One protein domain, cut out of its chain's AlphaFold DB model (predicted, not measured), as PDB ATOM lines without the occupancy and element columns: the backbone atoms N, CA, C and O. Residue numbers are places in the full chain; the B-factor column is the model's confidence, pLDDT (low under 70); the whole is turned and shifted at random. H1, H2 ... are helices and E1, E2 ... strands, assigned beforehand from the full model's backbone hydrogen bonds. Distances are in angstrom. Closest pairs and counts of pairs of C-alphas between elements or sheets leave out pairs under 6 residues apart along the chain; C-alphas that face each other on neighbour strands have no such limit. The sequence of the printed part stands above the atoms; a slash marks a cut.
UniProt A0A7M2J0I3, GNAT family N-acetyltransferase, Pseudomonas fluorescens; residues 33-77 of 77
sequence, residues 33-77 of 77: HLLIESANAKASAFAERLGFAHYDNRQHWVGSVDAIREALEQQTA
ATOM      1  N   HIS A  33      67.772   8.133   4.123       97.25
ATOM      2  CA  HIS A  33      67.455   9.533   4.385       97.25
ATOM      3  C   HIS A  33      65.997   9.820   4.046       97.25
ATOM      4  O   HIS A  33      65.444   9.226   3.118       97.25
ATOM      5  N   LEU A  34      65.412  10.766   4.774       97.06
ATOM      6  CA  LEU A  34      64.128  11.377   4.456       97.06
ATOM      7  C   LEU A  34      64.358  12.843   4.089       97.06
ATOM      8  O   LEU A  34      65.195  13.511   4.697       97.06
ATOM      9  N   LEU A  35      63.608  13.333   3.101       96.00
ATOM     10  CA  LEU A  35      63.647  14.725   2.666       96.00
ATOM     11  C   LEU A  35      62.279  15.380   2.864       96.00
ATOM     12  O   LEU A  35      61.244  14.781   2.564       96.00
ATOM     13  N   ILE A  36      62.286  16.627   3.333       95.44
ATOM     14  CA  ILE A  36      61.124  17.518   3.304       95.44
ATOM     15  C   ILE A  36      61.481  18.664   2.373       95.44
ATOM     16  O   ILE A  36      62.381  19.452   2.655       95.44
ATOM     17  N   GLU A  37      60.781  18.749   1.250       94.50
ATOM     18  CA  GLU A  37      61.087  19.715   0.203       94.50
ATOM     19  C   GLU A  37      60.109  20.884   0.184       94.50
ATOM     20  O   GLU A  37      58.920  20.715   0.457       94.50
ATOM     21  N   SER A  38      60.603  22.067  -0.204       92.81
ATOM     22  CA  SER A  38      59.791  23.288  -0.315       92.81
ATOM     23  C   SER A  38      58.995  23.577   0.967       92.81
ATOM     24  O   SER A  38      57.801  23.896   0.923       92.81
ATOM     25  N   ALA A  39      59.641  23.415   2.124       94.00
ATOM     26  CA  ALA A  39      58.984  23.529   3.414       94.00
ATOM     27  C   ALA A  39      58.508  24.972   3.652       94.00
ATOM     28  O   ALA A  39      59.278  25.929   3.623       94.00
ATOM     29  N   ASN A  40      57.211  25.140   3.917       93.81
ATOM     30  CA  ASN A  40      56.707  26.401   4.460       93.81
ATOM     31  C   ASN A  40      57.111  26.546   5.937       93.81
ATOM     32  O   ASN A  40      57.534  25.580   6.565       93.81
ATOM     33  N   ALA A  41      56.896  27.721   6.537       94.69
ATOM     34  CA  ALA A  41      57.305  27.996   7.919       94.69
ATOM     35  C   ALA A  41      56.820  26.953   8.951       94.69
ATOM     36  O   ALA A  41      57.546  26.621   9.884       94.69
ATOM     37  N   LYS A  42      55.612  26.391   8.778       93.56
ATOM     38  CA  LYS A  42      55.088  25.346   9.674       93.56
ATOM     39  C   LYS A  42      55.796  24.007   9.461       93.56
ATOM     40  O   LYS A  42      56.055  23.304  10.431       93.56
ATOM     41  N   ALA A  43      56.079  23.653   8.209       93.38
ATOM     42  CA  ALA A  43      56.813  22.441   7.862       93.38
ATOM     43  C   ALA A  43      58.288  22.532   8.283       93.38
ATOM     44  O   ALA A  43      58.811  21.551   8.798       93.38
ATOM     45  N   SER A  44      58.920  23.703   8.161       95.12
ATOM     46  CA  SER A  44      60.291  23.943   8.629       95.12
ATOM     47  C   SER A  44      60.407  23.770  10.143       95.12
ATOM     48  O   SER A  44      61.211  22.970  10.602       95.12
ATOM     49  N   ALA A  45      59.528  24.412  10.922       94.06
ATOM     50  CA  ALA A  45      59.509  24.234  12.379       94.06
ATOM     51  C   ALA A  45      59.214  22.777  12.792       94.06
ATOM     52  O   ALA A  45      59.689  22.287  13.815       94.06
ATOM     53  N   PHE A  46      58.409  22.065  11.998       94.50
ATOM     54  CA  PHE A  46      58.156  20.643  12.205       94.50
ATOM     55  C   PHE A  46      59.396  19.781  11.924       94.50
ATOM     56  O   PHE A  46      59.666  18.874  12.709       94.50
ATOM     57  N   ALA A  47      60.128  20.066  10.844       95.62
ATOM     58  CA  ALA A  47      61.351  19.371  10.452       95.62
ATOM     59  C   ALA A  47      62.460  19.562  11.495       95.62
ATOM     60  O   ALA A  47      63.014  18.578  11.984       95.62
ATOM     61  N   GLU A  48      62.702  20.808  11.906       93.69
ATOM     62  CA  GLU A  48      63.679  21.165  12.939       93.69
ATOM     63  C   GLU A  48      63.414  20.409  14.246       93.69
ATOM     64  O   GLU A  48      64.298  19.747  14.788       93.69
ATOM     65  N   ARG A  49      62.155  20.401  14.705       92.56
ATOM     66  CA  ARG A  49      61.762  19.666  15.915       92.56
ATOM     67  C   ARG A  49      61.994  18.156  15.799       92.56
ATOM     68  O   ARG A  49      62.114  17.498  16.821       92.56
ATOM     69  N   LEU A  50      62.009  17.582  14.598       94.31
ATOM     70  CA  LEU A  50      62.204  16.143  14.381       94.31
ATOM     71  C   LEU A  50      63.650  15.763  14.026       94.31
ATOM     72  O   LEU A  50      63.882  14.654  13.552       94.31
ATOM     73  N   GLY A  51      64.613  16.660  14.248       92.00
ATOM     74  CA  GLY A  51      66.031  16.368  14.033       92.00
ATOM     75  C   GLY A  51      66.459  16.393  12.564       92.00
ATOM     76  O   GLY A  51      67.532  15.894  12.232       92.00
ATOM     77  N   PHE A  52      65.648  16.970  11.672       96.38
ATOM     78  CA  PHE A  52      66.102  17.253  10.314       96.38
ATOM     79  C   PHE A  52      67.038  18.465  10.319       96.38
ATOM     80  O   PHE A  52      66.844  19.419  11.072       96.38
ATOM     81  N   ALA A  53      68.009  18.458   9.412       95.00
ATOM     82  CA  ALA A  53      68.913  19.570   9.161       95.00
ATOM     83  C   ALA A  53      68.546  20.292   7.860       95.00
ATOM     84  O   ALA A  53      67.994  19.691   6.934       95.00
ATOM     85  N   HIS A  54      68.898  21.575   7.773       94.12
ATOM     86  CA  HIS A  54      68.813  22.321   6.523       94.12
ATOM     87  C   HIS A  54      69.660  21.648   5.440       94.12
ATOM     88  O   HIS A  54      70.841  21.353   5.634       94.12
ATOM     89  N   TYR A  55      69.047  21.438   4.284       89.44
ATOM     90  CA  TYR A  55      69.696  20.931   3.093       89.44
ATOM     91  C   TYR A  55      69.600  22.024   2.043       89.44
ATOM     92  O   TYR A  55      68.578  22.102   1.391       89.44
ATOM     93  N   ASP A  56      70.632  22.857   1.903       85.88
ATOM     94  CA  ASP A  56      70.702  23.995   0.968       85.88
ATOM     95  C   ASP A  56      69.948  25.294   1.360       85.88
ATOM     96  O   ASP A  56      69.362  25.432   2.435       85.88
ATOM     97  N   ASN A  57      70.022  26.289   0.463       78.44
ATOM     98  CA  ASN A  57      69.456  27.636   0.628       78.44
ATOM     99  C   ASN A  57      67.955  27.740   0.263       78.44
ATOM    100  O   ASN A  57      67.418  28.845   0.170       78.44
ATOM    101  N   ARG A  58      67.269  26.627  -0.004       76.31
ATOM    102  CA  ARG A  58      65.919  26.547  -0.581       76.31
ATOM    103  C   ARG A  58      64.945  25.774   0.311       76.31
ATOM    104  O   ARG A  58      64.208  24.935  -0.173       76.31
ATOM    105  N   GLN A  59      64.859  26.078   1.605       90.06
ATOM    106  CA  GLN A  59      63.840  25.503   2.512       90.06
ATOM    107  C   GLN A  59      63.647  23.974   2.385       90.06
ATOM    108  O   GLN A  59      62.545  23.458   2.605       90.06
ATOM    109  N   HIS A  60      64.699  23.251   2.002       94.88
ATOM    110  CA  HIS A  60      64.723  21.802   1.987       94.88
ATOM    111  C   HIS A  60      65.393  21.323   3.269       94.88
ATOM    112  O   HIS A  60      66.271  21.981   3.835       94.88
ATOM    113  N   TRP A  61      64.940  20.173   3.739       97.25
ATOM    114  CA  TRP A  61      65.409  19.563   4.967       97.25
ATOM    115  C   TRP A  61      65.740  18.105   4.709       97.25
ATOM    116  O   TRP A  61      65.003  17.421   3.995       97.25
ATOM    117  N   VAL A  62      66.823  17.626   5.310       97.25
ATOM    118  CA  VAL A  62      67.256  16.231   5.230       97.25
ATOM    119  C   VAL A  62      67.539  15.697   6.624       97.25
ATOM    120  O   VAL A  62      68.084  16.397   7.474       97.25
ATOM    121  N   GLY A  63      67.190  14.442   6.863       97.12
ATOM    122  CA  GLY A  63      67.621  13.723   8.056       97.12
ATOM    123  C   GLY A  63      67.959  12.284   7.710       97.12
ATOM    124  O   GLY A  63      67.309  11.679   6.848       97.12
ATOM    125  N   SER A  64      68.991  11.739   8.352       97.19
ATOM    126  CA  SER A  64      69.233  10.300   8.297       97.19
ATOM    127  C   SER A  64      68.132   9.582   9.075       97.19
ATOM    128  O   SER A  64      67.618  10.094  10.072       97.19
ATOM    129  N   VAL A  65      67.751   8.393   8.610       97.62
ATOM    130  CA  VAL A  65      66.710   7.579   9.261       97.62
ATOM    131  C   VAL A  65      67.056   7.320  10.728       97.62
ATOM    132  O   VAL A  65      66.168   7.379  11.575       97.62
ATOM    133  N   ASP A  66      68.337   7.110  11.034       96.19
ATOM    134  CA  ASP A  66      68.815   6.854  12.393       96.19
ATOM    135  C   ASP A  66      68.726   8.097  13.287       96.19
ATOM    136  O   ASP A  66      68.205   8.008  14.394       96.19
ATOM    137  N   ALA A  67      69.135   9.274  12.796       95.12
ATOM    138  CA  ALA A  67      69.052  10.508  13.584       95.12
ATOM    139  C   ALA A  67      67.598  10.913  13.865       95.12
ATOM    140  O   ALA A  67      67.266  11.336  14.971       95.12
ATOM    141  N   ILE A  68      66.708  10.754  12.878       96.81
ATOM    142  CA  ILE A  68      65.280  11.040  13.067       96.81
ATOM    143  C   ILE A  68      64.672  10.051  14.071       96.81
ATOM    144  O   ILE A  68      63.869  10.453  14.912       96.81
ATOM    145  N   ARG A  69      65.050   8.766  14.007       96.06
ATOM    146  CA  ARG A  69      64.603   7.745  14.968       96.06
ATOM    147  C   ARG A  69      65.002   8.118  16.394       96.06
ATOM    148  O   ARG A  69      64.137   8.154  17.263       96.06
ATOM    149  N   GLU A  70      66.266   8.466  16.605       94.81
ATOM    150  CA  GLU A  70      66.767   8.894  17.912       94.81
ATOM    151  C   GLU A  70      66.010  10.133  18.428       94.81
ATOM    152  O   GLU A  70      65.539  10.156  19.566       94.81
ATOM    153  N   ALA A  71      65.797  11.136  17.569       93.94
ATOM    154  CA  ALA A  71      65.053  12.343  17.929       93.94
ATOM    155  C   ALA A  71      63.585  12.062  18.308       93.94
ATOM    156  O   ALA A  71      63.026  12.743  19.172       93.94
ATOM    157  N   LEU A  72      62.944  11.073  17.672       93.62
ATOM    158  CA  LEU A  72      61.579  10.642  17.997       93.62
ATOM    159  C   LEU A  72      61.510   9.937  19.359       93.62
ATOM    160  O   LEU A  72      60.574  10.173  20.129       93.62
ATOM    161  N   GLU A  73      62.500   9.103  19.672       91.94
ATOM    162  CA  GLU A  73      62.592   8.375  20.942       91.94
ATOM    163  C   GLU A  73      62.812   9.335  22.123       91.94
ATOM    164  O   GLU A  73      62.085   9.261  23.115       91.94
ATOM    165  N   GLN A  74      63.706  10.318  21.976       85.94
ATOM    166  CA  GLN A  74      63.992  11.337  23.001       85.94
ATOM    167  C   GLN A  74      62.787  12.235  23.345       85.94
ATOM    168  O   GLN A  74      62.741  12.822  24.420       85.94
ATOM    169  N   GLN A  75      61.794  12.338  22.456       76.69
ATOM    170  CA  GLN A  75      60.572  13.136  22.662       76.69
ATOM    171  C   GLN A  75      59.414  12.348  23.279       76.69
ATOM    172  O   GLN A  75      58.294  12.862  23.364       76.69
ATOM    173  N   THR A  76      59.639  11.080  23.613       65.12
ATOM    174  CA  THR A  76      58.633  10.196  24.222       65.12
ATOM    175  C   THR A  76      58.932   9.935  25.705       65.12
ATOM    176  O   THR A  76      58.077   9.390  26.400       65.12
ATOM    177  N   ALA A  77      60.118  10.344  26.173       49.12
ATOM    178  CA  ALA A  77      60.570  10.272  27.561       49.12
ATOM    179  C   ALA A  77      60.119  11.480  28.400       49.12
ATOM    180  O   ALA A  77      59.956  12.582  27.826       49.12
TER     181      ALA A  77
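AT A GLANCE: This is residues 33 to 77 of the 77 residues of the protein "GNAT family N-acetyltransferase" of Pseudomonas fluorescens (UniProt A0A7M2J0I3). A short ribbon of two antiparallel strands, E1 and E2, forms one side of this small domain, with helix H1 over the end of the ribbon at residues 36 and 61, and helix H2 running off its other end, directly out of E2. H1 comes near the ribbon with its residues 43 to 48 and H2 with its residues 65 to 69, and the long link from H1 back to E2 adds a short antiparallel pairing of its residues 53 to 54 with residues 61 to 62 of E2. The printed part has 45 residues, with two named helices and two named strands in the order E1, H1, E2, H2; the sheet's order is E1 - E2, and the class is mixed, helices and strands. The whole is compact, with a radius of gyration of the C-alphas of 10.3 A, and only just flat, spanning 32 by 20 by 11 A.

HOW THE PARTS SIT: E1, residues 33 to 36, and E2, residues 61 to 64, are antiparallel neighbours, with 161 degrees between their N-to-C directions. The C-alphas of His 33 and Ser 64 face each other at 4.4 A. N 36 and O 61 are within hydrogen-bond range at 2.9 A, and so are N 34 and O 63 at 3.0 A. Residues 53 to 54, too short a stretch to bear a name, pair antiparallel with residues 61 to 62 of E2. H1, residues 41 to 49, comes nearest to E2 at the C-alphas of Ala 47 and Trp 61, 6.8 A apart; its closest C-alphas to E1 are those of Ala 47 and Ile 36, 7.4 A apart. H2, residues 65 to 74, comes nearest to E1 at the C-alphas of Val 65 and His 33, 5.3 A apart. H1 and H2 are apart, but only just, their closest C-alphas being 8.3 A from each other. In H1 and H2 every O i to N i+4 pair is within hydrogen-bond range.

IN THESE COORDINATES: E1 begins at C-alpha 33, (67.455, 9.533, 4.385), and is 10.2 A long from first to last C-alpha. H1 begins at C-alpha 41, (57.305, 27.996, 7.919), and is 12.4 A long. E2 is 10.6 A long. H2, the longest helix with 10 residues, is 14.5 A long and ends at C-alpha 74, (63.992, 11.337, 23.001).

THE WHOLE: The two C-alphas farthest apart are those of Asn 57 and Ala 77, 33.3 A. The printed part has no cut and ends at residue 77, the chain's last residue. The links from E1 to H1 and from E2 to H2 are tight, with 4 and 0 residues between the elements, while the link from H1 to E2, with 11 residues, is long. The mean pLDDT of the printed part is 91.5, and residues 76 to 77 are under 70.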